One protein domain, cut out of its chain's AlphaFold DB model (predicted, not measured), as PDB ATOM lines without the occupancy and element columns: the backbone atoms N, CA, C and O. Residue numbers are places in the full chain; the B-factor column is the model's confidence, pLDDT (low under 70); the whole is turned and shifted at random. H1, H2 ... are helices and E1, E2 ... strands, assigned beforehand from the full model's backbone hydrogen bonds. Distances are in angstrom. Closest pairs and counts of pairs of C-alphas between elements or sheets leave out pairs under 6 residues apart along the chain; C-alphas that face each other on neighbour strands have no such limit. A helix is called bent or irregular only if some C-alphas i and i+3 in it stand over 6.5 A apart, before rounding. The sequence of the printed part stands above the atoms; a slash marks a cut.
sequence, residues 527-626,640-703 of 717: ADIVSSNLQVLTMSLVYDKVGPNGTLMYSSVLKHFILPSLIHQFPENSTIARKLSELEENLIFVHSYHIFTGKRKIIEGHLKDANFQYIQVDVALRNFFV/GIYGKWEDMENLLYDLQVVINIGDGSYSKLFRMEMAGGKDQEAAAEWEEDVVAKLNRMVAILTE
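AT A GLANCE: This is residues 527 to 626 and 640 to 703 of the 717 residues of an uncharacterized protein of Folsomia candida (UniProt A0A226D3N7). Two loosely joined lobes make the model: in one, H2 and H3 form a helical hairpin with H1 packed on the side of H3 and with the small strand pair E1 and E4 and the strand hairpin E2 and E3 at the end where H2 begins and H3 ends, while H5, H6 and H7 zigzag to and fro as a second, helical lobe. Between them the chain runs through H4, close to H5, then returns through E5 toward H2; residues 601 to 608 and residues 615 to 626, most of E6 among them, stick out free. The printed part has 164 residues, with seven named helices and six named strands that follow along the chain as H1 E1 E2 E3 H2 H3 E4 H4 E5 E6 H5 H6 H7; E1 and E4 are parallel, E2 and E3 antiparallel, and the class is mixed, helices and strands. The whole is loose, with a radius of gyration of the C-alphas of 20.4 A and spans of 53 by 53 by 40 A.

IN THESE COORDINATES: The strands are E2, residues 542 to 546, E3, 552 to 555, E1, 536 to 538, E4, 587 to 589, E5, 600 to 604, and E6, 613 to 621, 25.3 A long. H1, residues 527 to 531, begins at C-alpha 527 (179.721, 256.391, 156.135). H2, residues 557 to 569, is 17.1 A long, H3, 575 to 586, 16.7 A, and H4 is residues 593 to 596. H5, residues 641 to 659, measures 26.3 A, H6, 663 to 674, 17.5 A, and H7, 680 to 703, 35.4 A, ending at C-alpha 703 (202.882, 265.794, 184.956). H2 and H4 are only just irregular: C-alphas 560 and 563, and 593 and 596, are each 6.6 A apart.

HOW THE PARTS SIT: The hairpin E2 and E3 has N 542 and O 555 within hydrogen-bond range at 2.9 A. In the parallel pair E1 and E4, N 588 and O 536 are 2.9 A apart. The closest C-alphas of E2 and H2, Val 542 and Val 557, are 5.8 A apart. H2 and H3, a helical hairpin, touch at Ile 567 and Ala 577, C-alphas 5.0 A apart, at a shallow tilt of 21 degrees, opposite ways. H3 touches H1 with residues 579 to 583 alone, closest at C-alphas 583 and 530, 5.7 A. H4 and H5 are close but not clearly touching, C-alphas 593 and 657 being 7.5 A apart. H5 and H6, a helical hairpin, touch at C-alphas 658 and 666, 5.8 A, at a shallow tilt of 21 degrees. H6 and H7, another, touch at C-alphas 665 and 690, 6.0 A, at 31 degrees. E5 and E6 pair with no named strand. Every O i to N i+4 pair is within hydrogen-bond range in H1, H3, H5 and H7, against 6 of 9 in H2 and 6 of 8 in H6; H4 is too short for one.

THE WHOLE: The C-alphas farthest apart, Phe 624 and Glu 703, are 62.3 A apart. Residues 627 to 639 are not printed, and C-alphas 626 and 640 are 21.1 A apart across the cut. Of the links printed whole, E5 to E6 is short and the others are tight. Mean pLDDT of the printed part is 78.9; 44 residues are under 70, among them 592 to 599 and 657 to 670.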
ATOM      1  N   ALA A 527     179.790 257.828 155.912       88.38
ATOM      2  CA  ALA A 527     179.721 256.391 156.135       88.38
ATOM      3  C   ALA A 527     181.011 255.838 156.759       88.38
ATOM      4  O   ALA A 527     180.919 255.011 157.665       88.38
ATOM      5  N   ASP A 528     182.178 256.312 156.309       91.12
ATOM      6  CA  ASP A 528     183.467 255.916 156.875       91.12
ATOM      7  C   ASP A 528     183.599 256.409 158.318       91.12
ATOM      8  O   ASP A 528     184.018 255.635 159.175       91.12
ATOM      9  N   ILE A 529     183.190 257.655 158.606       90.25
ATOM     10  CA  ILE A 529     183.231 258.242 159.959       90.25
ATOM     11  C   ILE A 529     182.421 257.380 160.923       90.25
ATOM     12  O   ILE A 529     182.950 256.942 161.942       90.25
ATOM     13  N   VAL A 530     181.180 257.063 160.558       90.75
ATOM     14  CA  VAL A 530     180.295 256.221 161.370       90.75
ATOM     15  C   VAL A 530     180.887 254.820 161.548       90.75
ATOM     16  O   VAL A 530     180.960 254.319 162.664       90.75
ATOM     17  N   SER A 531     181.408 254.208 160.478       92.38
ATOM     18  CA  SER A 531     182.000 252.861 160.552       92.38
ATOM     19  C   SER A 531     183.324 252.791 161.321       92.38
ATOM     20  O   SER A 531     183.715 251.720 161.782       92.38
ATOM     21  N   SER A 532     184.025 253.919 161.453       89.50
ATOM     22  CA  SER A 532     185.338 253.982 162.095       89.50
ATOM     23  C   SER A 532     185.275 253.953 163.625       89.50
ATOM     24  O   SER A 532     186.322 253.823 164.259       89.50
ATOM     25  N   ASN A 533     184.076 254.058 164.222       87.75
ATOM     26  CA  ASN A 533     183.862 254.172 165.672       87.75
ATOM     27  C   ASN A 533     184.713 255.281 166.326       87.75
ATOM     28  O   ASN A 533     185.078 255.196 167.501       87.75
ATOM     29  N   LEU A 534     185.075 256.313 165.557       87.88
ATOM     30  CA  LEU A 534     185.795 257.469 166.072       87.88
ATOM     31  C   LEU A 534     184.823 258.367 166.838       87.88
ATOM     32  O   LEU A 534     183.714 258.631 166.380       87.88
ATOM     33  N   GLN A 535     185.261 258.880 167.987       88.69
ATOM     34  CA  GLN A 535     184.512 259.916 168.694       88.69
ATOM     35  C   GLN A 535     184.521 261.195 167.860       88.69
ATOM     36  O   GLN A 535     185.588 261.728 167.542       88.69
ATOM     37  N   VAL A 536     183.334 261.692 167.520       89.50
ATOM     38  CA  VAL A 536     183.188 262.934 166.761       89.50
ATOM     39  C   VAL A 536     182.940 264.059 167.751       89.50
ATOM     40  O   VAL A 536     182.001 264.019 168.543       89.50
ATOM     41  N   LEU A 537     183.802 265.069 167.726       90.06
ATOM     42  CA  LEU A 537     183.675 266.237 168.587       90.06
ATOM     43  C   LEU A 537     183.011 267.355 167.792       90.06
ATOM     44  O   LEU A 537     183.428 267.671 166.682       90.06
ATOM     45  N   THR A 538     181.981 267.960 168.372       89.12
ATOM     46  CA  THR A 538     181.297 269.117 167.793       89.12
ATOM     47  C   THR A 538     181.455 270.311 168.715       89.12
ATOM     48  O   THR A 538     181.237 270.212 169.922       89.12
ATOM     49  N   MET A 539     181.785 271.456 168.123       83.19
ATOM     50  CA  MET A 539     181.992 272.721 168.837       83.19
ATOM     51  C   MET A 539     180.965 273.788 168.459       83.19
ATOM     52  O   MET A 539     180.892 274.825 169.108       83.19
ATOM     53  N   SER A 540     180.148 273.530 167.430       83.88
ATOM     54  CA  SER A 540     179.040 274.411 167.066       83.88
ATOM     55  C   SER A 540     178.138 274.630 168.273       83.88
ATOM     56  O   SER A 540     177.749 273.654 168.914       83.88
ATOM     57  N   LEU A 541     177.789 275.879 168.543       84.25
ATOM     58  CA  LEU A 541     177.073 276.305 169.734       84.25
ATOM     59  C   LEU A 541     175.750 276.947 169.336       84.25
ATOM     60  O   LEU A 541     175.733 277.832 168.486       84.25
ATOM     61  N   VAL A 542     174.666 276.572 170.001       81.25
ATOM     62  CA  VAL A 542     173.415 277.333 169.967       81.25
ATOM     63  C   VAL A 542     172.785 277.376 171.349       81.25
ATOM     64  O   VAL A 542     172.925 276.454 172.157       81.25
ATOM     65  N   TYR A 543     172.125 278.496 171.623       78.38
ATOM     66  CA  TYR A 543     171.327 278.698 172.820       78.38
ATOM     67  C   TYR A 543     169.992 277.984 172.624       78.38
ATOM     68  O   TYR A 543     169.197 278.394 171.784       78.38
ATOM     69  N   ASP A 544     169.770 276.900 173.360       71.88
ATOM     70  CA  ASP A 544     168.536 276.121 173.242       71.88
ATOM     71  C   ASP A 544     167.426 276.774 174.073       71.88
ATOM     72  O   ASP A 544     166.520 277.424 173.547       71.88
ATOM     73  N   LYS A 545     167.536 276.676 175.403       70.38
ATOM     74  CA  LYS A 545     166.569 277.239 176.347       70.38
ATOM     75  C   LYS A 545     167.270 277.815 177.566       70.38
ATOM     76  O   LYS A 545     168.303 277.324 178.028       70.38
ATOM     77  N   VAL A 546     166.653 278.854 178.117       70.50
ATOM     78  CA  VAL A 546     166.932 279.301 179.477       70.50
ATOM     79  C   VAL A 546     166.349 278.231 180.398       70.50
ATOM     80  O   VAL A 546     165.136 278.023 180.420       70.50
ATOM     81  N   GLY A 547     167.209 277.499 181.108       76.25
ATOM     82  CA  GLY A 547     166.768 276.520 182.096       76.25
ATOM     83  C   GLY A 547     165.901 277.179 183.181       76.25
ATOM     84  O   GLY A 547     165.934 278.401 183.333       76.25
ATOM     85  N   PRO A 548     165.163 276.401 183.993       79.12
ATOM     86  CA  PRO A 548     164.250 276.938 185.012       79.12
ATOM     87  C   PRO A 548     164.923 277.896 186.014       79.12
ATOM     88  O   PRO A 548     164.253 278.731 186.611       79.12
ATOM     89  N   ASN A 549     166.250 277.822 186.154       84.81
ATOM     90  CA  ASN A 549     167.048 278.680 187.032       84.81
ATOM     91  C   ASN A 549     167.632 279.922 186.329       84.81
ATOM     92  O   ASN A 549     168.518 280.569 186.883       84.81
ATOM     93  N   GLY A 550     167.234 280.225 185.092       76.50
ATOM     94  CA  GLY A 550     167.845 281.308 184.314       76.50
ATOM     95  C   GLY A 550     169.182 280.934 183.655       76.50
ATOM     96  O   GLY A 550     169.763 281.741 182.935       76.50
ATOM     97  N   THR A 551     169.696 279.722 183.887       81.25
ATOM     98  CA  THR A 551     170.965 279.262 183.309       81.25
ATOM     99  C   THR A 551     170.795 278.930 181.832       81.25
ATOM    100  O   THR A 551     169.960 278.095 181.480       81.25
ATOM    101  N   LEU A 552     171.610 279.538 180.974       76.12
ATOM    102  CA  LEU A 552     171.643 279.219 179.548       76.12
ATOM    103  C   LEU A 552     172.176 277.801 179.347       76.12
ATOM    104  O   LEU A 552     173.298 277.497 179.754       76.12
ATOM    105  N   MET A 553     171.370 276.940 178.727       82.00
ATOM    106  CA  MET A 553     171.840 275.644 178.255       82.00
ATOM    107  C   MET A 553     172.390 275.790 176.840       82.00
ATOM    108  O   MET A 553     171.764 276.387 175.961       82.00
ATOM    109  N   TYR A 554     173.585 275.245 176.652       83.06
ATOM    110  CA  TYR A 554     174.289 275.240 175.385       83.06
ATOM    111  C   TYR A 554     174.154 273.873 174.739       83.06
ATOM    112  O   TYR A 554     174.489 272.860 175.356       83.06
ATOM    113  N   SER A 555     173.714 273.868 173.488       88.38
ATOM    114  CA  SER A 555     173.502 272.654 172.710       88.38
ATOM    115  C   SER A 555     174.339 272.706 171.434       88.38
ATOM    116  O   SER A 555     174.629 273.782 170.905       88.38
ATOM    117  N   SER A 556     174.744 271.539 170.922       89.56
ATOM    118  CA  SER A 556     175.385 271.467 169.605       89.56
ATOM    119  C   SER A 556     174.357 271.663 168.496       89.56
ATOM    120  O   SER A 556     173.363 270.938 168.472       89.56
ATOM    121  N   VAL A 557     174.625 272.586 167.563       88.75
ATOM    122  CA  VAL A 557     173.813 272.789 166.346       88.75
ATOM    123  C   VAL A 557     173.707 271.488 165.553       88.75
ATOM    124  O   VAL A 557     172.610 271.056 165.207       88.75
ATOM    125  N   LEU A 558     174.843 270.822 165.317       90.94
ATOM    126  CA  LEU A 558     174.869 269.560 164.583       90.94
ATOM    127  C   LEU A 558     174.038 268.481 165.291       90.94
ATOM    128  O   LEU A 558     173.201 267.844 164.658       90.94
ATOM    129  N   LYS A 559     174.233 268.318 166.605       92.19
ATOM    130  CA  LYS A 559     173.595 267.250 167.385       92.19
ATOM    131  C   LYS A 559     172.105 267.483 167.640       92.19
ATOM    132  O   LYS A 559     171.346 266.537 167.559       92.19
ATOM    133  N   HIS A 560     171.687 268.705 167.964       89.44
ATOM    134  CA  HIS A 560     170.318 268.967 168.431       89.44
ATOM    135  C   HIS A 560     169.388 269.508 167.343       89.44
ATOM    136  O   HIS A 560     168.177 269.437 167.510       89.44
ATOM    137  N   PHE A 561     169.925 270.051 166.246       85.50
ATOM    138  CA  PHE A 561     169.107 270.674 165.202       85.50
ATOM    139  C   PHE A 561     169.224 269.926 163.879       85.50
ATOM    140  O   PHE A 561     168.222 269.488 163.319       85.50
ATOM    141  N   ILE A 562     170.448 269.742 163.383       89.69
ATOM    142  CA  ILE A 562     170.661 269.216 162.030       89.69
ATOM    143  C   ILE A 562     170.383 267.721 161.972       89.69
ATOM    144  O   ILE A 562     169.594 267.286 161.136       89.69
ATOM    145  N   LEU A 563     171.013 266.931 162.845       92.50
ATOM    146  CA  LEU A 563     170.862 265.479 162.803       92.50
ATOM    147  C   LEU A 563     169.422 265.024 163.061       92.50
ATOM    148  O   LEU A 563     168.930 264.272 162.223       92.50
ATOM    149  N   PRO A 564     168.697 265.516 164.085       92.88
ATOM    150  CA  PRO A 564     167.304 265.129 164.290       92.88
ATOM    151  C   PRO A 564     166.421 265.479 163.089       92.88
ATOM    152  O   PRO A 564     165.644 264.646 162.624       92.88
ATOM    153  N   SER A 565     166.592 266.679 162.517       88.75
ATOM    154  CA  SER A 565     165.844 267.100 161.327       88.75
ATOM    155  C   SER A 565     166.135 266.208 160.116       88.75
ATOM    156  O   SER A 565     165.209 265.810 159.410       88.75
ATOM    157  N   LEU A 566     167.402 265.848 159.883       89.69
ATOM    158  CA  LEU A 566     167.783 264.942 158.800       89.69
ATOM    159  C   LEU A 566     167.255 263.525 159.036       89.69
ATOM    160  O   LEU A 566     166.715 262.931 158.110       89.69
ATOM    161  N   ILE A 567     167.364 262.994 160.256       94.44
ATOM    162  CA  ILE A 567     166.865 261.660 160.619       94.44
ATOM    163  C   ILE A 567     165.360 261.566 160.343       94.44
ATOM    164  O   ILE A 567     164.929 260.613 159.698       94.44
ATOM    165  N   HIS A 568     164.579 262.580 160.732       93.31
ATOM    166  CA  HIS A 568     163.133 262.622 160.493       93.31
ATOM    167  C   HIS A 568     162.735 262.734 159.012       93.31
ATOM    168  O   HIS A 568     161.623 262.349 158.651       93.31
ATOM    169  N   GLN A 569     163.611 263.244 158.141       91.25
ATOM    170  CA  GLN A 569     163.339 263.334 156.700       91.25
ATOM    171  C   GLN A 569     163.471 261.988 155.973       91.25
ATOM    172  O   GLN A 569     162.940 261.833 154.871       91.25
ATOM    173  N   PHE A 570     164.160 261.008 156.563       93.31
ATOM    174  CA  PHE A 570     164.306 259.672 155.990       93.31
ATOM    175  C   PHE A 570     163.363 258.667 156.675       93.31
ATOM    176  O   PHE A 570     163.056 258.811 157.855       93.31
ATOM    177  N   PRO A 571     162.915 257.602 155.980       95.12
ATOM    178  CA  PRO A 571     162.180 256.520 156.630       95.12
ATOM    179  C   PRO A 571     162.995 255.927 157.786       95.12
ATOM    180  O   PRO A 571     164.192 255.677 157.612       95.12
ATOM    181  N   GLU A 572     162.345 255.636 158.917       95.25
ATOM    182  CA  GLU A 572     162.991 255.123 160.143       95.25
ATOM    183  C   GLU A 572     163.873 253.888 159.880       95.25
ATOM    184  O   GLU A 572     164.951 253.744 160.446       95.25
ATOM    185  N   ASN A 573     163.465 253.028 158.940       94.69
ATOM    186  CA  ASN A 573     164.186 251.803 158.578       94.69
ATOM    187  C   ASN A 573     165.268 251.999 157.499       94.69
ATOM    188  O   ASN A 573     165.841 251.023 157.009       94.69
ATOM    189  N   SER A 574     165.527 253.232 157.061       96.38
ATOM    190  CA  SER A 574     166.530 253.492 156.029       96.38
ATOM    191  C   SER A 574     167.950 253.339 156.580       96.38
ATOM    192  O   SER A 574     168.263 253.702 157.715       96.38
ATOM    193  N   THR A 575     168.861 252.841 155.740       94.62
ATOM    194  CA  THR A 575     170.279 252.708 156.109       94.62
ATOM    195  C   THR A 575     170.932 254.053 156.426       94.62
ATOM    196  O   THR A 575     171.913 254.082 157.162       94.62
ATOM    197  N   ILE A 576     170.413 255.147 155.855       91.31
ATOM    198  CA  ILE A 576     170.899 256.512 156.082       91.31
ATOM    199  C   ILE A 576     170.454 257.004 157.460       91.31
ATOM    200  O   ILE A 576     171.317 257.413 158.227       91.31
ATOM    201  N   ALA A 577     169.161 256.891 157.804       94.25
ATOM    202  CA  ALA A 577     168.653 257.268 159.128       94.25
ATOM    203  C   ALA A 577     169.429 256.552 160.240       94.25
ATOM    204  O   ALA A 577     169.955 257.207 161.132       94.25
ATOM    205  N   ARG A 578     169.631 255.232 160.111       95.25
ATOM    206  CA  ARG A 578     170.419 254.454 161.081       95.25
ATOM    207  C   ARG A 578     171.855 254.970 161.229       95.25
ATOM    208  O   ARG A 578     172.318 255.146 162.346       95.25
ATOM    209  N   LYS A 579     172.551 255.249 160.119       93.62
ATOM    210  CA  LYS A 579     173.920 255.798 160.167       93.62
ATOM    211  C   LYS A 579     173.968 257.203 160.777       93.62
ATOM    212  O   LYS A 579     174.941 257.528 161.445       93.62
ATOM    213  N   LEU A 580     172.953 258.035 160.543       93.88
ATOM    214  CA  LEU A 580     172.860 259.366 161.148       93.88
ATOM    215  C   LEU A 580     172.580 259.288 162.654       93.88
ATOM    216  O   LEU A 580     173.193 260.040 163.403       93.88
ATOM    217  N   SER A 581     171.744 258.351 163.107       95.31
ATOM    218  CA  SER A 581     171.540 258.083 164.536       95.31
ATOM    219  C   SER A 581     172.814 257.553 165.204       95.31
ATOM    220  O   SER A 581     173.200 258.042 166.259       95.31
ATOM    221  N   GLU A 582     173.538 256.631 164.559       95.00
ATOM    222  CA  GLU A 582     174.849 256.166 165.043       95.00
ATOM    223  C   GLU A 582     175.868 257.324 165.128       95.00
ATOM    224  O   GLU A 582     176.681 257.383 166.052       95.00
ATOM    225  N   LEU A 583     175.829 258.279 164.189       94.25
ATOM    226  CA  LEU A 583     176.648 259.493 164.257       94.25
ATOM    227  C   LEU A 583     176.242 260.389 165.438       94.25
ATOM    228  O   LEU A 583     177.111 260.900 166.140       94.25
ATOM    229  N   GLU A 584     174.941 260.577 165.661       95.06
ATOM    230  CA  GLU A 584     174.385 261.375 166.761       95.06
ATOM    231  C   GLU A 584     174.793 260.834 168.141       95.06
ATOM    232  O   GLU A 584     175.176 261.604 169.031       95.06
ATOM    233  N   GLU A 585     174.774 259.511 168.306       94.44
ATOM    234  CA  GLU A 585     175.204 258.827 169.529       94.44
ATOM    235  C   GLU A 585     176.706 259.002 169.791       94.44
ATOM    236  O   GLU A 585     177.117 259.230 170.932       94.44
ATOM    237  N   ASN A 586     177.525 258.975 168.735       92.50
ATOM    238  CA  ASN A 586     178.979 259.152 168.819       92.50
ATOM    239  C   ASN A 586     179.427 260.621 168.921       92.50
ATOM    240  O   ASN A 586     180.613 260.892 169.147       92.50
ATOM    241  N   LEU A 587     178.506 261.577 168.757       93.44
ATOM    242  CA  LEU A 587     178.797 263.002 168.849       93.44
ATOM    243  C   LEU A 587     178.890 263.471 170.301       93.44
ATOM    244  O   LEU A 587     177.915 263.455 171.062       93.44
ATOM    245  N   ILE A 588     180.057 263.999 170.652       92.00
ATOM    246  CA  ILE A 588     180.332 264.630 171.940       92.00
ATOM    247  C   ILE A 588     180.391 266.143 171.727       92.00
ATOM    248  O   ILE A 588     181.213 266.659 170.965       92.00
ATOM    249  N   PHE A 589     179.502 266.868 172.404       89.06
ATOM    250  CA  PHE A 589     179.511 268.325 172.391       89.06
ATOM    251  C   PHE A 589     180.548 268.860 173.375       89.06
ATOM    252  O   PHE A 589     180.538 268.512 174.555       89.06
ATOM    253  N   VAL A 590     181.426 269.726 172.877       85.94
ATOM    254  CA  VAL A 590     182.461 270.381 173.667       85.94
ATOM    255  C   VAL A 590     182.204 271.882 173.664       85.94
ATOM    256  O   VAL A 590     182.308 272.539 172.634       85.94
ATOM    257  N   HIS A 591     181.898 272.429 174.839       72.12
ATOM    258  CA  HIS A 591     181.556 273.842 175.014       72.12
ATOM    259  C   HIS A 591     182.776 274.790 174.959       72.12
ATOM    260  O   HIS A 591     182.606 276.004 174.919       72.12
ATOM    261  N   SER A 592     184.011 274.271 174.957       64.69
ATOM    262  CA  SER A 592     185.223 275.093 175.063       64.69
ATOM    263  C   SER A 592     186.369 274.628 174.161       64.69
ATOM    264  O   SER A 592     186.724 273.451 174.135       64.69
ATOM    265  N   TYR A 593     187.010 275.589 173.491       58.81
ATOM    266  CA  TYR A 593     188.194 275.391 172.646       58.81
ATOM    267  C   TYR A 593     189.426 274.870 173.400       58.81
ATOM    268  O   TYR A 593     190.357 274.360 172.778       58.81
ATOM    269  N   HIS A 594     189.435 274.936 174.734       54.34
ATOM    270  CA  HIS A 594     190.599 274.568 175.543       54.34
ATOM    271  C   HIS A 594     190.984 273.076 175.479       54.34
ATOM    272  O   HIS A 594     192.052 272.717 175.964       54.34
ATOM    273  N   ILE A 595     190.163 272.205 174.879       56.81
ATOM    274  CA  ILE A 595     190.401 270.749 174.877       56.81
ATOM    275  C   ILE A 595     191.452 270.301 173.835       56.81
ATOM    276  O   ILE A 595     191.982 269.195 173.937       56.81
ATOM    277  N   PHE A 596     191.832 271.135 172.859       58.06
ATOM    278  CA  PHE A 596     192.667 270.689 171.726       58.06
ATOM    279  C   PHE A 596     194.160 271.043 171.788       58.06
ATOM    280  O   PHE A 596     194.864 270.915 170.790       58.06
ATOM    281  N   THR A 597     194.693 271.418 172.948       54.16
ATOM    282  CA  THR A 597     196.093 271.851 173.104       54.16
ATOM    283  C   THR A 597     197.110 270.694 173.133       54.16
ATOM    284  O   THR A 597     197.929 270.617 174.036       54.16
ATOM    285  N   GLY A 598     197.094 269.781 172.151       59.62
ATOM    286  CA  GLY A 598     198.036 268.652 172.036       59.62
ATOM    287  C   GLY A 598     198.804 268.599 170.705       59.62
ATOM    288  O   GLY A 598     198.366 269.179 169.718       59.62
ATOM    289  N   LYS A 599     199.926 267.852 170.648       57.88
ATOM    290  CA  LYS A 599     200.683 267.519 169.415       57.88
ATOM    291  C   LYS A 599     199.833 266.693 168.440       57.88
ATOM    292  O   LYS A 599     200.021 265.482 168.316       57.88
ATOM    293  N   ARG A 600     198.886 267.318 167.753       70.25
ATOM    294  CA  ARG A 600     198.039 266.645 166.771       70.25
ATOM    295  C   ARG A 600     198.108 267.390 165.452       70.25
ATOM    296  O   ARG A 600     198.112 268.616 165.425       70.25
ATOM    297  N   LYS A 601     198.192 266.634 164.361       72.25
ATOM    298  CA  LYS A 601     198.123 267.199 163.021       72.25
ATOM    299  C   LYS A 601     196.651 267.382 162.683       72.25
ATOM    300  O   LYS A 601     195.871 266.432 162.745       72.25
ATOM    301  N   ILE A 602     196.293 268.610 162.347       73.06
ATOM    302  CA  ILE A 602     194.968 268.956 161.860       73.06
ATOM    303  C   ILE A 602     194.973 268.698 160.354       73.06
ATOM    304  O   ILE A 602     195.809 269.237 159.631       73.06
ATOM    305  N   ILE A 603     194.100 267.808 159.892       72.12
ATOM    306  CA  ILE A 603     193.873 267.569 158.469       72.12
ATOM    307  C   ILE A 603     192.482 268.110 158.169       72.12
ATOM    308  O   ILE A 603     191.487 267.585 158.676       72.12
ATOM    309  N   GLU A 604     192.414 269.166 157.362       73.38
ATOM    310  CA  GLU A 604     191.142 269.644 156.829       73.38
ATOM    311  C   GLU A 604     190.540 268.546 155.955       73.38
ATOM    312  O   GLU A 604     191.117 268.108 154.953       73.38
ATOM    313  N   GLY A 605     189.394 268.025 156.387       64.94
ATOM    314  CA  GLY A 605     188.696 266.985 155.665       64.94
ATOM    315  C   GLY A 605     187.976 267.600 154.476       64.94
ATOM    316  O   GLY A 605     186.908 268.178 154.632       64.94
ATOM    317  N   HIS A 606     188.498 267.415 153.265       66.81
ATOM    318  CA  HIS A 606     187.740 267.689 152.041       66.81
ATOM    319  C   HIS A 606     186.705 266.582 151.781       66.81
ATOM    320  O   HIS A 606     186.759 265.889 150.761       66.81
ATOM    321  N   LEU A 607     185.763 266.379 152.704       71.19
ATOM    322  CA  LEU A 607     184.615 265.515 152.452       71.19
ATOM    323  C   LEU A 607     183.594 266.274 151.610       71.19
ATOM    324  O   LEU A 607     182.645 266.843 152.136       71.19
ATOM    325  N   LYS A 608     183.760 266.233 150.287       67.75
ATOM    326  CA  LYS A 608     182.800 266.837 149.347       67.75
ATOM    327  C   LYS A 608     181.366 266.321 149.536       67.75
ATOM    328  O   LYS A 608     180.422 267.033 149.217       67.75
ATOM    329  N   ASP A 609     181.217 265.118 150.093       67.75
ATOM    330  CA  ASP A 609     179.930 264.452 150.303       67.75
ATOM    331  C   ASP A 609     179.361 264.653 151.724       67.75
ATOM    332  O   ASP A 609     178.285 264.143 152.028       67.75
ATOM    333  N   ALA A 610     180.072 265.363 152.613       65.56
ATOM    334  CA  ALA A 610     179.686 265.571 154.014       65.56
ATOM    335  C   ALA A 610     179.485 267.048 154.379       65.56
ATOM    336  O   ALA A 610     179.598 267.405 155.553       65.56
ATOM    337  N   ASN A 611     179.196 267.906 153.397       72.44
ATOM    338  CA  ASN A 611     178.882 269.308 153.647       72.44
ATOM    339  C   ASN A 611     177.507 269.398 154.315       72.44
ATOM    340  O   ASN A 611     176.494 269.658 153.665       72.44
ATOM    341  N   PHE A 612     177.458 269.162 155.627       82.75
ATOM    342  CA  PHE A 612     176.322 269.604 156.416       82.75
ATOM    343  C   PHE A 612     176.251 271.114 156.241       82.75
ATOM    344  O   PHE A 612     177.238 271.826 156.429       82.75
ATOM    345  N   GLN A 613     175.090 271.589 155.826       85.69
ATOM    346  CA  GLN A 613     174.814 273.004 155.708       85.69
ATOM    347  C   GLN A 613     173.703 273.326 156.683       85.69
ATOM    348  O   GLN A 613     172.745 272.563 156.823       85.69
ATOM    349  N   TYR A 614     173.822 274.465 157.346       85.62
ATOM    350  CA  TYR A 614     172.690 275.046 158.039       85.62
ATOM    351  C   TYR A 614     172.437 276.445 157.520       85.62
ATOM    352  O   TYR A 614     173.350 277.183 157.143       85.62
ATOM    353  N   ILE A 615     171.155 276.782 157.464       85.31
ATOM    354  CA  ILE A 615     170.729 278.101 157.049       85.31
ATOM    355  C   ILE A 615     170.615 278.934 158.314       85.31
ATOM    356  O   ILE A 615     169.734 278.723 159.149       85.31
ATOM    357  N   GLN A 616     171.534 279.876 158.441       86.69
ATOM    358  CA  GLN A 616     171.470 280.933 159.422       86.69
ATOM    359  C   GLN A 616     170.728 282.114 158.800       86.69
ATOM    360  O   GLN A 616     171.058 282.559 157.699       86.69
ATOM    361  N   VAL A 617     169.732 282.641 159.497       88.81
ATOM    362  CA  VAL A 617     168.991 283.818 159.055       88.81
ATOM    363  C   VAL A 617     169.071 284.896 160.115       88.81
ATOM    364  O   VAL A 617     168.812 284.668 161.292       88.81
ATOM    365  N   ASP A 618     169.402 286.096 159.673       90.06
ATOM    366  CA  ASP A 618     169.195 287.296 160.462       90.06
ATOM    367  C   ASP A 618     167.782 287.776 160.161       90.06
ATOM    368  O   ASP A 618     167.417 287.956 159.000       90.06
ATOM    369  N   VAL A 619     166.955 287.942 161.183       90.62
ATOM    370  CA  VAL A 619     165.552 288.321 161.041       90.62
ATOM    371  C   VAL A 619     165.264 289.609 161.789       90.62
ATOM    372  O   VAL A 619     165.855 289.913 162.822       90.62
ATOM    373  N   ALA A 620     164.295 290.362 161.297       91.81
ATOM    374  CA  ALA A 620     163.743 291.495 162.018       91.81
ATOM    375  C   ALA A 620     162.222 291.439 162.019       91.81
ATOM    376  O   ALA A 620     161.608 290.910 161.093       91.81
ATOM    377  N   LEU A 621     161.608 292.006 163.054       90.56
ATOM    378  CA  LEU A 621     160.171 292.219 163.092       90.56
ATOM    379  C   LEU A 621     159.769 292.996 161.842       90.56
ATOM    380  O   LEU A 621     160.296 294.075 161.567       90.56
ATOM    381  N   ARG A 622     158.838 292.428 161.080       89.19
ATOM    382  CA  ARG A 622     158.289 293.047 159.885       89.19
ATOM    383  C   ARG A 622     157.501 294.273 160.301       89.19
ATOM    384  O   ARG A 622     156.331 294.156 160.612       89.19
ATOM    385  N   ASN A 623     158.115 295.442 160.309       90.88
ATOM    386  CA  ASN A 623     157.422 296.690 160.590       90.88
ATOM    387  C   ASN A 623     157.871 297.790 159.617       90.88
ATOM    388  O   ASN A 623     158.614 297.534 158.670       90.88
ATOM    389  N   PHE A 624     157.444 299.030 159.825       89.56
ATOM    390  CA  PHE A 624     157.839 300.147 158.962       89.56
ATOM    391  C   PHE A 624     159.363 300.393 158.912       89.56
ATOM    392  O   PHE A 624     159.870 300.946 157.933       89.56
ATOM    393  N   PHE A 625     160.098 300.005 159.960       91.44
ATOM    394  CA  PHE A 625     161.535 300.229 160.092       91.44
ATOM    395  C   PHE A 625     162.356 299.191 159.314       91.44
ATOM    396  O   PHE A 625     163.426 299.518 158.789       91.44
ATOM    397  N   VAL A 626     161.835 297.967 159.161       93.31
ATOM    398  CA  VAL A 626     162.583 296.823 158.615       93.31
ATOM    399  C   VAL A 626     163.188 297.082 157.237       93.31
ATOM    400  O   VAL A 626     164.323 296.694 156.992       93.31
ATOM    401  N   GLY A 640     181.668 295.843 151.841       91.44
ATOM    402  CA  GLY A 640     182.697 294.985 152.435       91.44
ATOM    403  C   GLY A 640     183.058 295.327 153.886       91.44
ATOM    404  O   GLY A 640     183.858 294.623 154.496       91.44
ATOM    405  N   ILE A 641     182.465 296.376 154.473       91.38
ATOM    406  CA  ILE A 641     182.705 296.756 155.875       91.38
ATOM    407  C   ILE A 641     182.239 295.646 156.817       91.38
ATOM    408  O   ILE A 641     182.952 295.308 157.759       91.38
ATOM    409  N   TYR A 642     181.063 295.075 156.550       90.12
ATOM    410  CA  TYR A 642     180.514 294.003 157.374       90.12
ATOM    411  C   TYR A 642     181.374 292.730 157.298       90.12
ATOM    412  O   TYR A 642     181.729 292.187 158.338       90.12
ATOM    413  N   GLY A 643     181.806 292.327 156.094       88.44
ATOM    414  CA  GLY A 643     182.721 291.188 155.915       88.44
ATOM    415  C   GLY A 643     184.061 291.395 156.627       88.44
ATOM    416  O   GLY A 643     184.538 290.509 157.320       88.44
ATOM    417  N   LYS A 644     184.609 292.617 156.598       87.75
ATOM    418  CA  LYS A 644     185.815 292.947 157.368       87.75
ATOM    419  C   LYS A 644     185.622 292.766 158.878       87.75
ATOM    420  O   LYS A 644     186.572 292.411 159.569       87.75
ATOM    421  N   TRP A 645     184.435 293.047 159.420       89.31
ATOM    422  CA  TRP A 645     184.160 292.771 160.833       89.31
ATOM    423  C   TRP A 645     184.082 291.269 161.116       89.31
ATOM    424  O   TRP A 645     184.553 290.860 162.172       89.31
ATOM    425  N   GLU A 646     183.537 290.466 160.199       85.50
ATOM    426  CA  GLU A 646     183.536 288.997 160.313       85.50
ATOM    427  C   GLU A 646     184.963 288.436 160.287       85.50
ATOM    428  O   GLU A 646     185.330 287.669 161.174       85.50
ATOM    429  N   ASP A 647     185.806 288.887 159.355       84.25
ATOM    430  CA  ASP A 647     187.220 288.488 159.287       84.25
ATOM    431  C   ASP A 647     187.951 288.806 160.598       84.25
ATOM    432  O   ASP A 647     188.741 288.021 161.115       84.25
ATOM    433  N   MET A 648     187.655 289.973 161.169       81.12
ATOM    434  CA  MET A 648     188.213 290.409 162.440       81.12
ATOM    435  C   MET A 648     187.692 289.608 163.644       81.12
ATOM    436  O   MET A 648     188.442 289.414 164.600       81.12
ATOM    437  N   GLU A 649     186.427 289.180 163.633       82.88
ATOM    438  CA  GLU A 649     185.857 288.282 164.648       82.88
ATOM    439  C   GLU A 649     186.558 286.920 164.597       82.88
ATOM    440  O   GLU A 649     187.017 286.432 165.629       82.88
ATOM    441  N   ASN A 650     186.714 286.353 163.398       80.25
ATOM    442  CA  ASN A 650     187.431 285.095 163.184       80.25
ATOM    443  C   ASN A 650     188.885 285.195 163.663       80.25
ATOM    444  O   ASN A 650     189.339 284.361 164.443       80.25
ATOM    445  N   LEU A 651     189.575 286.285 163.311       75.75
ATOM    446  CA  LEU A 651     190.933 286.540 163.785       75.75
ATOM    447  C   LEU A 651     190.998 286.630 165.317       75.75
ATOM    448  O   LEU A 651     191.933 286.117 165.921       75.75
ATOM    449  N   LEU A 652     190.024 287.264 165.979       75.50
ATOM    450  CA  LEU A 652     189.991 287.315 167.443       75.50
ATOM    451  C   LEU A 652     189.859 285.915 168.052       75.50
ATOM    452  O   LEU A 652     190.511 285.639 169.060       75.50
ATOM    453  N   TYR A 653     189.047 285.041 167.454       72.94
ATOM    454  CA  TYR A 653     188.949 283.648 167.885       72.94
ATOM    455  C   TYR A 653     190.302 282.935 167.778       72.94
ATOM    456  O   TYR A 653     190.751 282.344 168.764       72.94
ATOM    457  N   ASP A 654     190.998 283.076 166.650       70.25
ATOM    458  CA  ASP A 654     192.333 282.497 166.458       70.25
ATOM    459  C   ASP A 654     193.343 283.057 167.470       70.25
ATOM    460  O   ASP A 654     194.113 282.325 168.098       70.25
ATOM    461  N   LEU A 655     193.300 284.366 167.715       67.62
ATOM    462  CA  LEU A 655     194.187 285.033 168.661       67.62
ATOM    463  C   LEU A 655     193.922 284.629 170.111       67.62
ATOM    464  O   LEU A 655     194.878 284.466 170.866       67.62
ATOM    465  N   GLN A 656     192.666 284.430 170.519       70.06
ATOM    466  CA  GLN A 656     192.348 283.928 171.859       70.06
ATOM    467  C   GLN A 656     192.948 282.540 172.082       70.06
ATOM    468  O   GLN A 656     193.473 282.263 173.162       70.06
ATOM    469  N   VAL A 657     192.935 281.679 171.063       67.31
ATOM    470  CA  VAL A 657     193.613 280.378 171.128       67.31
ATOM    471  C   VAL A 657     195.117 280.570 171.334       67.31
ATOM    472  O   VAL A 657     195.692 279.948 172.227       67.31
ATOM    473  N   VAL A 658     195.748 281.485 170.594       65.12
ATOM    474  CA  VAL A 658     197.196 281.750 170.688       65.12
ATOM    475  C   VAL A 658     197.606 282.407 172.008       65.12
ATOM    476  O   VAL A 658     198.624 282.023 172.582       65.12
ATOM    477  N   ILE A 659     196.822 283.348 172.541       66.62
ATOM    478  CA  ILE A 659     197.077 283.979 173.849       66.62
ATOM    479  C   ILE A 659     197.109 282.918 174.950       66.62
ATOM    480  O   ILE A 659     198.000 282.929 175.798       66.62
ATOM    481  N   ASN A 660     196.196 281.946 174.892       65.62
ATOM    482  CA  ASN A 660     196.177 280.833 175.838       65.62
ATOM    483  C   ASN A 660     197.398 279.899 175.709       65.62
ATOM    484  O   ASN A 660     197.673 279.138 176.636       65.62
ATOM    485  N   ILE A 661     198.139 279.958 174.596       65.12
ATOM    486  CA  ILE A 661     199.374 279.193 174.349       65.12
ATOM    487  C   ILE A 661     200.634 279.981 174.787       65.12
ATOM    488  O   ILE A 661     201.654 279.370 175.125       65.12
ATOM    489  N   GLY A 662     200.575 281.320 174.846       62.28
ATOM    490  CA  GLY A 662     201.585 282.195 175.467       62.28
ATOM    491  C   GLY A 662     201.970 283.452 174.661       62.28
ATOM    492  O   GLY A 662     202.023 283.444 173.432       62.28
ATOM    493  N   ASP A 663     202.336 284.528 175.373       60.53
ATOM    494  CA  ASP A 663     202.487 285.913 174.865       60.53
ATOM    495  C   ASP A 663     203.431 286.115 173.662       60.53
ATOM    496  O   ASP A 663     203.213 286.998 172.830       60.53
ATOM    497  N   GLY A 664     204.506 285.326 173.549       62.41
ATOM    498  CA  GLY A 664     205.558 285.584 172.554       62.41
ATOM    499  C   GLY A 664     205.147 285.291 171.108       62.41
ATOM    500  O   GLY A 664     205.632 285.944 170.187       62.41
ATOM    501  N   SER A 665     204.243 284.333 170.902       62.34
ATOM    502  CA  SER A 665     203.827 283.918 169.557       62.34
ATOM    503  C   SER A 665     202.711 284.823 169.027       62.34
ATOM    504  O   SER A 665     202.655 285.146 167.845       62.34
ATOM    505  N   TYR A 666     201.875 285.341 169.916       62.38
ATOM    506  CA  TYR A 666     200.738 286.194 169.592       62.38
ATOM    507  C   TYR A 666     201.096 287.438 168.747       62.38
ATOM    508  O   TYR A 666     200.498 287.669 167.694       62.38
ATOM    509  N   SER A 667     202.101 288.229 169.153       66.38
ATOM    510  CA  SER A 667     202.394 289.502 168.462       66.38
ATOM    511  C   SER A 667     202.879 289.303 167.021       66.38
ATOM    512  O   SER A 667     202.717 290.193 166.186       66.38
ATOM    513  N   LYS A 668     203.474 288.139 166.735       68.00
ATOM    514  CA  LYS A 668     204.006 287.783 165.419       68.00
ATOM    515  C   LYS A 668     202.879 287.352 164.473       68.00
ATOM    516  O   LYS A 668     202.818 287.893 163.373       68.00
ATOM    517  N   LEU A 669     201.936 286.520 164.936       68.19
ATOM    518  CA  LEU A 669     200.729 286.163 164.170       68.19
ATOM    519  C   LEU A 669     199.911 287.401 163.799       68.19
ATOM    520  O   LEU A 669     199.592 287.612 162.635       68.19
ATOM    521  N   PHE A 670     199.630 288.261 164.782       69.31
ATOM    522  CA  PHE A 670     198.837 289.468 164.553       69.31
ATOM    523  C   PHE A 670     199.463 290.374 163.484       69.31
ATOM    524  O   PHE A 670     198.771 290.871 162.600       69.31
ATOM    525  N   ARG A 671     200.787 290.585 163.527       70.50
ATOM    526  CA  ARG A 671     201.490 291.381 162.504       70.50
ATOM    527  C   ARG A 671     201.427 290.733 161.123       70.50
ATOM    528  O   ARG A 671     201.314 291.458 160.141       70.50
ATOM    529  N   MET A 672     201.508 289.408 161.059       70.19
ATOM    530  CA  MET A 672     201.491 288.647 159.813       70.19
ATOM    531  C   MET A 672     200.133 288.725 159.110       70.19
ATOM    532  O   MET A 672     200.075 289.050 157.922       70.19
ATOM    533  N   GLU A 673     199.048 288.530 159.860       69.88
ATOM    534  CA  GLU A 673     197.682 288.652 159.343       69.88
ATOM    535  C   GLU A 673     197.369 290.092 158.920       69.88
ATOM    536  O   GLU A 673     196.891 290.347 157.814       69.88
ATOM    537  N   MET A 674     197.767 291.078 159.731       68.94
ATOM    538  CA  MET A 674     197.596 292.494 159.385       68.94
ATOM    539  C   MET A 674     198.444 292.938 158.179       68.94
ATOM    540  O   MET A 674     198.108 293.929 157.529       68.94
ATOM    541  N   ALA A 675     199.525 292.221 157.856       74.38
ATOM    542  CA  ALA A 675     200.339 292.443 156.660       74.38
ATOM    543  C   ALA A 675     199.780 291.743 155.402       74.38
ATOM    544  O   ALA A 675     200.370 291.862 154.322       74.38
ATOM    545  N   GLY A 676     198.653 291.029 155.519       71.88
ATOM    546  CA  GLY A 676     198.013 290.310 154.419       71.88
ATOM    547  C   GLY A 676     198.815 289.099 153.941       71.88
ATOM    548  O   GLY A 676     198.867 288.850 152.737       71.88
ATOM    549  N   GLY A 677     199.508 288.402 154.850       62.31
ATOM    550  CA  GLY A 677     200.155 287.118 154.556       62.31
ATOM    551  C   GLY A 677     201.332 287.170 153.570       62.31
ATOM    552  O   GLY A 677     201.720 286.143 153.022       62.31
ATOM    553  N   LYS A 678     201.921 288.347 153.313       70.25
ATOM    554  CA  LYS A 678     203.044 288.493 152.361       70.25
ATOM    555  C   LYS A 678     204.384 287.936 152.856       70.25
ATOM    556  O   LYS A 678     205.327 287.893 152.072       70.25
ATOM    557  N   ASP A 679     204.472 287.521 154.114       72.00
ATOM    558  CA  ASP A 679     205.703 287.037 154.741       72.00
ATOM    559  C   ASP A 679     205.570 285.551 155.120       72.00
ATOM    560  O   ASP A 679     205.320 285.191 156.270       72.00
ATOM    561  N   GLN A 680     205.668 284.675 154.111       70.19
ATOM    562  CA  GLN A 680     205.551 283.217 154.280       70.19
ATOM    563  C   GLN A 680     206.666 282.628 155.161       70.19
ATOM    564  O   GLN A 680     206.474 281.589 155.789       70.19
ATOM    565  N   GLU A 681     207.823 283.287 155.225       72.62
ATOM    566  CA  GLU A 681     208.960 282.846 156.035       72.62
ATOM    567  C   GLU A 681     208.718 283.147 157.522       72.62
ATOM    568  O   GLU A 681     208.907 282.275 158.373       72.62
ATOM    569  N   ALA A 682     208.165 284.326 157.837       68.44
ATOM    570  CA  ALA A 682     207.713 284.641 159.189       68.44
ATOM    571  C   ALA A 682     206.581 283.716 159.674       68.44
ATOM    572  O   ALA A 682     206.517 283.439 160.876       68.44
ATOM    573  N   ALA A 683     205.730 283.224 158.763       64.25
ATOM    574  CA  ALA A 683     204.675 282.252 159.061       64.25
ATOM    575  C   ALA A 683     205.240 280.902 159.508       64.25
ATOM    576  O   ALA A 683     204.878 280.406 160.573       64.25
ATOM    577  N   ALA A 684     206.181 280.352 158.737       70.75
ATOM    578  CA  ALA A 684     206.808 279.070 159.045       70.75
ATOM    579  C   ALA A 684     207.576 279.111 160.381       70.75
ATOM    580  O   ALA A 684     207.431 278.222 161.218       70.75
ATOM    581  N   GLU A 685     208.345 280.176 160.627       73.88
ATOM    582  CA  GLU A 685     209.088 280.344 161.885       73.88
ATOM    583  C   GLU A 685     208.145 280.548 163.090       73.88
ATOM    584  O   GLU A 685     208.450 280.158 164.218       73.88
ATOM    585  N   TRP A 686     206.990 281.182 162.880       69.62
ATOM    586  CA  TRP A 686     205.975 281.339 163.919       69.62
ATOM    587  C   TRP A 686     205.316 280.009 164.302       69.62
ATOM    588  O   TRP A 686     205.175 279.729 165.497       69.62
ATOM    589  N   GLU A 687     204.952 279.184 163.316       66.44
ATOM    590  CA  GLU A 687     204.369 277.860 163.558       66.44
ATOM    591  C   GLU A 687     205.292 276.989 164.423       66.44
ATOM    592  O   GLU A 687     204.830 276.354 165.376       66.44
ATOM    593  N   GLU A 688     206.604 277.004 164.164       72.62
ATOM    594  CA  GLU A 688     207.576 276.249 164.964       72.62
ATOM    595  C   GLU A 688     207.623 276.696 166.441       72.62
ATOM    596  O   GLU A 688     207.632 275.847 167.341       72.62
ATOM    597  N   ASP A 689     207.599 278.006 166.722       71.62
ATOM    598  CA  ASP A 689     207.626 278.553 168.092       71.62
ATOM    599  C   ASP A 689     206.339 278.233 168.880       71.62
ATOM    600  O   ASP A 689     206.397 277.840 170.051       71.62
ATOM    601  N   VAL A 690     205.172 278.333 168.234       61.59
ATOM    602  CA  VAL A 690     203.877 277.963 168.834       61.59
ATOM    603  C   VAL A 690     203.857 276.486 169.204       61.59
ATOM    604  O   VAL A 690     203.522 276.130 170.339       61.59
ATOM    605  N   VAL A 691     204.262 275.621 168.269       65.94
ATOM    606  CA  VAL A 691     204.338 274.174 168.490       65.94
ATOM    607  C   VAL A 691     205.281 273.863 169.654       65.94
ATOM    608  O   VAL A 691     204.946 273.042 170.512       65.94
ATOM    609  N   ALA A 692     206.430 274.537 169.754       70.81
ATOM    610  CA  ALA A 692     207.369 274.350 170.858       70.81
ATOM    611  C   ALA A 692     206.772 274.710 172.234       70.81
ATOM    612  O   ALA A 692     206.968 273.965 173.202       70.81
ATOM    613  N   LYS A 693     206.007 275.804 172.342       67.38
ATOM    614  CA  LYS A 693     205.354 276.223 173.599       67.38
ATOM    615  C   LYS A 693     204.211 275.302 174.011       67.38
ATOM    616  O   LYS A 693     204.161 274.888 175.171       67.38
ATOM    617  N   LEU A 694     203.364 274.905 173.059       58.91
ATOM    618  CA  LEU A 694     202.318 273.900 173.269       58.91
ATOM    619  C   LEU A 694     202.896 272.606 173.849       58.91
ATOM    620  O   LEU A 694     202.375 272.072 174.825       58.91
ATOM    621  N   ASN A 695     204.037 272.150 173.325       64.88
ATOM    622  CA  ASN A 695     204.713 270.951 173.828       64.88
ATOM    623  C   ASN A 695     205.099 271.062 175.304       64.88
ATOM    624  O   ASN A 695     205.026 270.077 176.038       64.88
ATOM    625  N   ARG A 696     205.502 272.259 175.743       68.62
ATOM    626  CA  ARG A 696     205.863 272.515 177.137       68.62
ATOM    627  C   ARG A 696     204.632 272.513 178.044       68.62
ATOM    628  O   ARG A 696     204.698 271.928 179.121       68.62
ATOM    629  N   MET A 697     203.518 273.112 177.614       59.66
ATOM    630  CA  MET A 697     202.258 273.076 178.371       59.66
ATOM    631  C   MET A 697     201.697 271.660 178.496       59.66
ATOM    632  O   MET A 697     201.327 271.264 179.597       59.66
ATOM    633  N   VAL A 698     201.689 270.880 177.409       64.12
ATOM    634  CA  VAL A 698     201.246 269.474 177.438       64.12
ATOM    635  C   VAL A 698     202.062 268.673 178.443       64.12
ATOM    636  O   VAL A 698     201.481 267.974 179.262       64.12
ATOM    637  N   ALA A 699     203.391 268.815 178.435       71.00
ATOM    638  CA  ALA A 699     204.251 268.120 179.391       71.00
ATOM    639  C   ALA A 699     203.912 268.477 180.852       71.00
ATOM    640  O   ALA A 699     203.848 267.588 181.697       71.00
ATOM    641  N   ILE A 700     203.632 269.757 181.137       70.69
ATOM    642  CA  ILE A 700     203.212 270.220 182.471       70.69
ATOM    643  C   ILE A 700     201.843 269.637 182.858       70.69
ATOM    644  O   ILE A 700     201.657 269.220 184.001       70.69
ATOM    645  N   LEU A 701     200.887 269.597 181.926       60.16
ATOM    646  CA  LEU A 701     199.555 269.035 182.167       60.16
ATOM    647  C   LEU A 701     199.613 267.527 182.420       60.16
ATOM    648  O   LEU A 701     199.003 267.061 183.375       60.16
ATOM    649  N   THR A 702     200.396 266.779 181.639       74.00
ATOM    650  CA  THR A 702     200.615 265.343 181.867       74.00
ATOM    651  C   THR A 702     201.271 265.089 183.227       74.00
ATOM    652  O   THR A 702     200.821 264.219 183.968       74.00
ATOM    653  N   GLU A 703     202.269 265.890 183.622       84.56
ATOM    654  CA  GLU A 703     202.882 265.794 184.956       84.56
ATOM    655  C   GLU A 703     201.864 266.084 186.080       84.56
ATOM    656  O   GLU A 703     201.864 265.428 187.126       84.56
TER     657      GLU A 703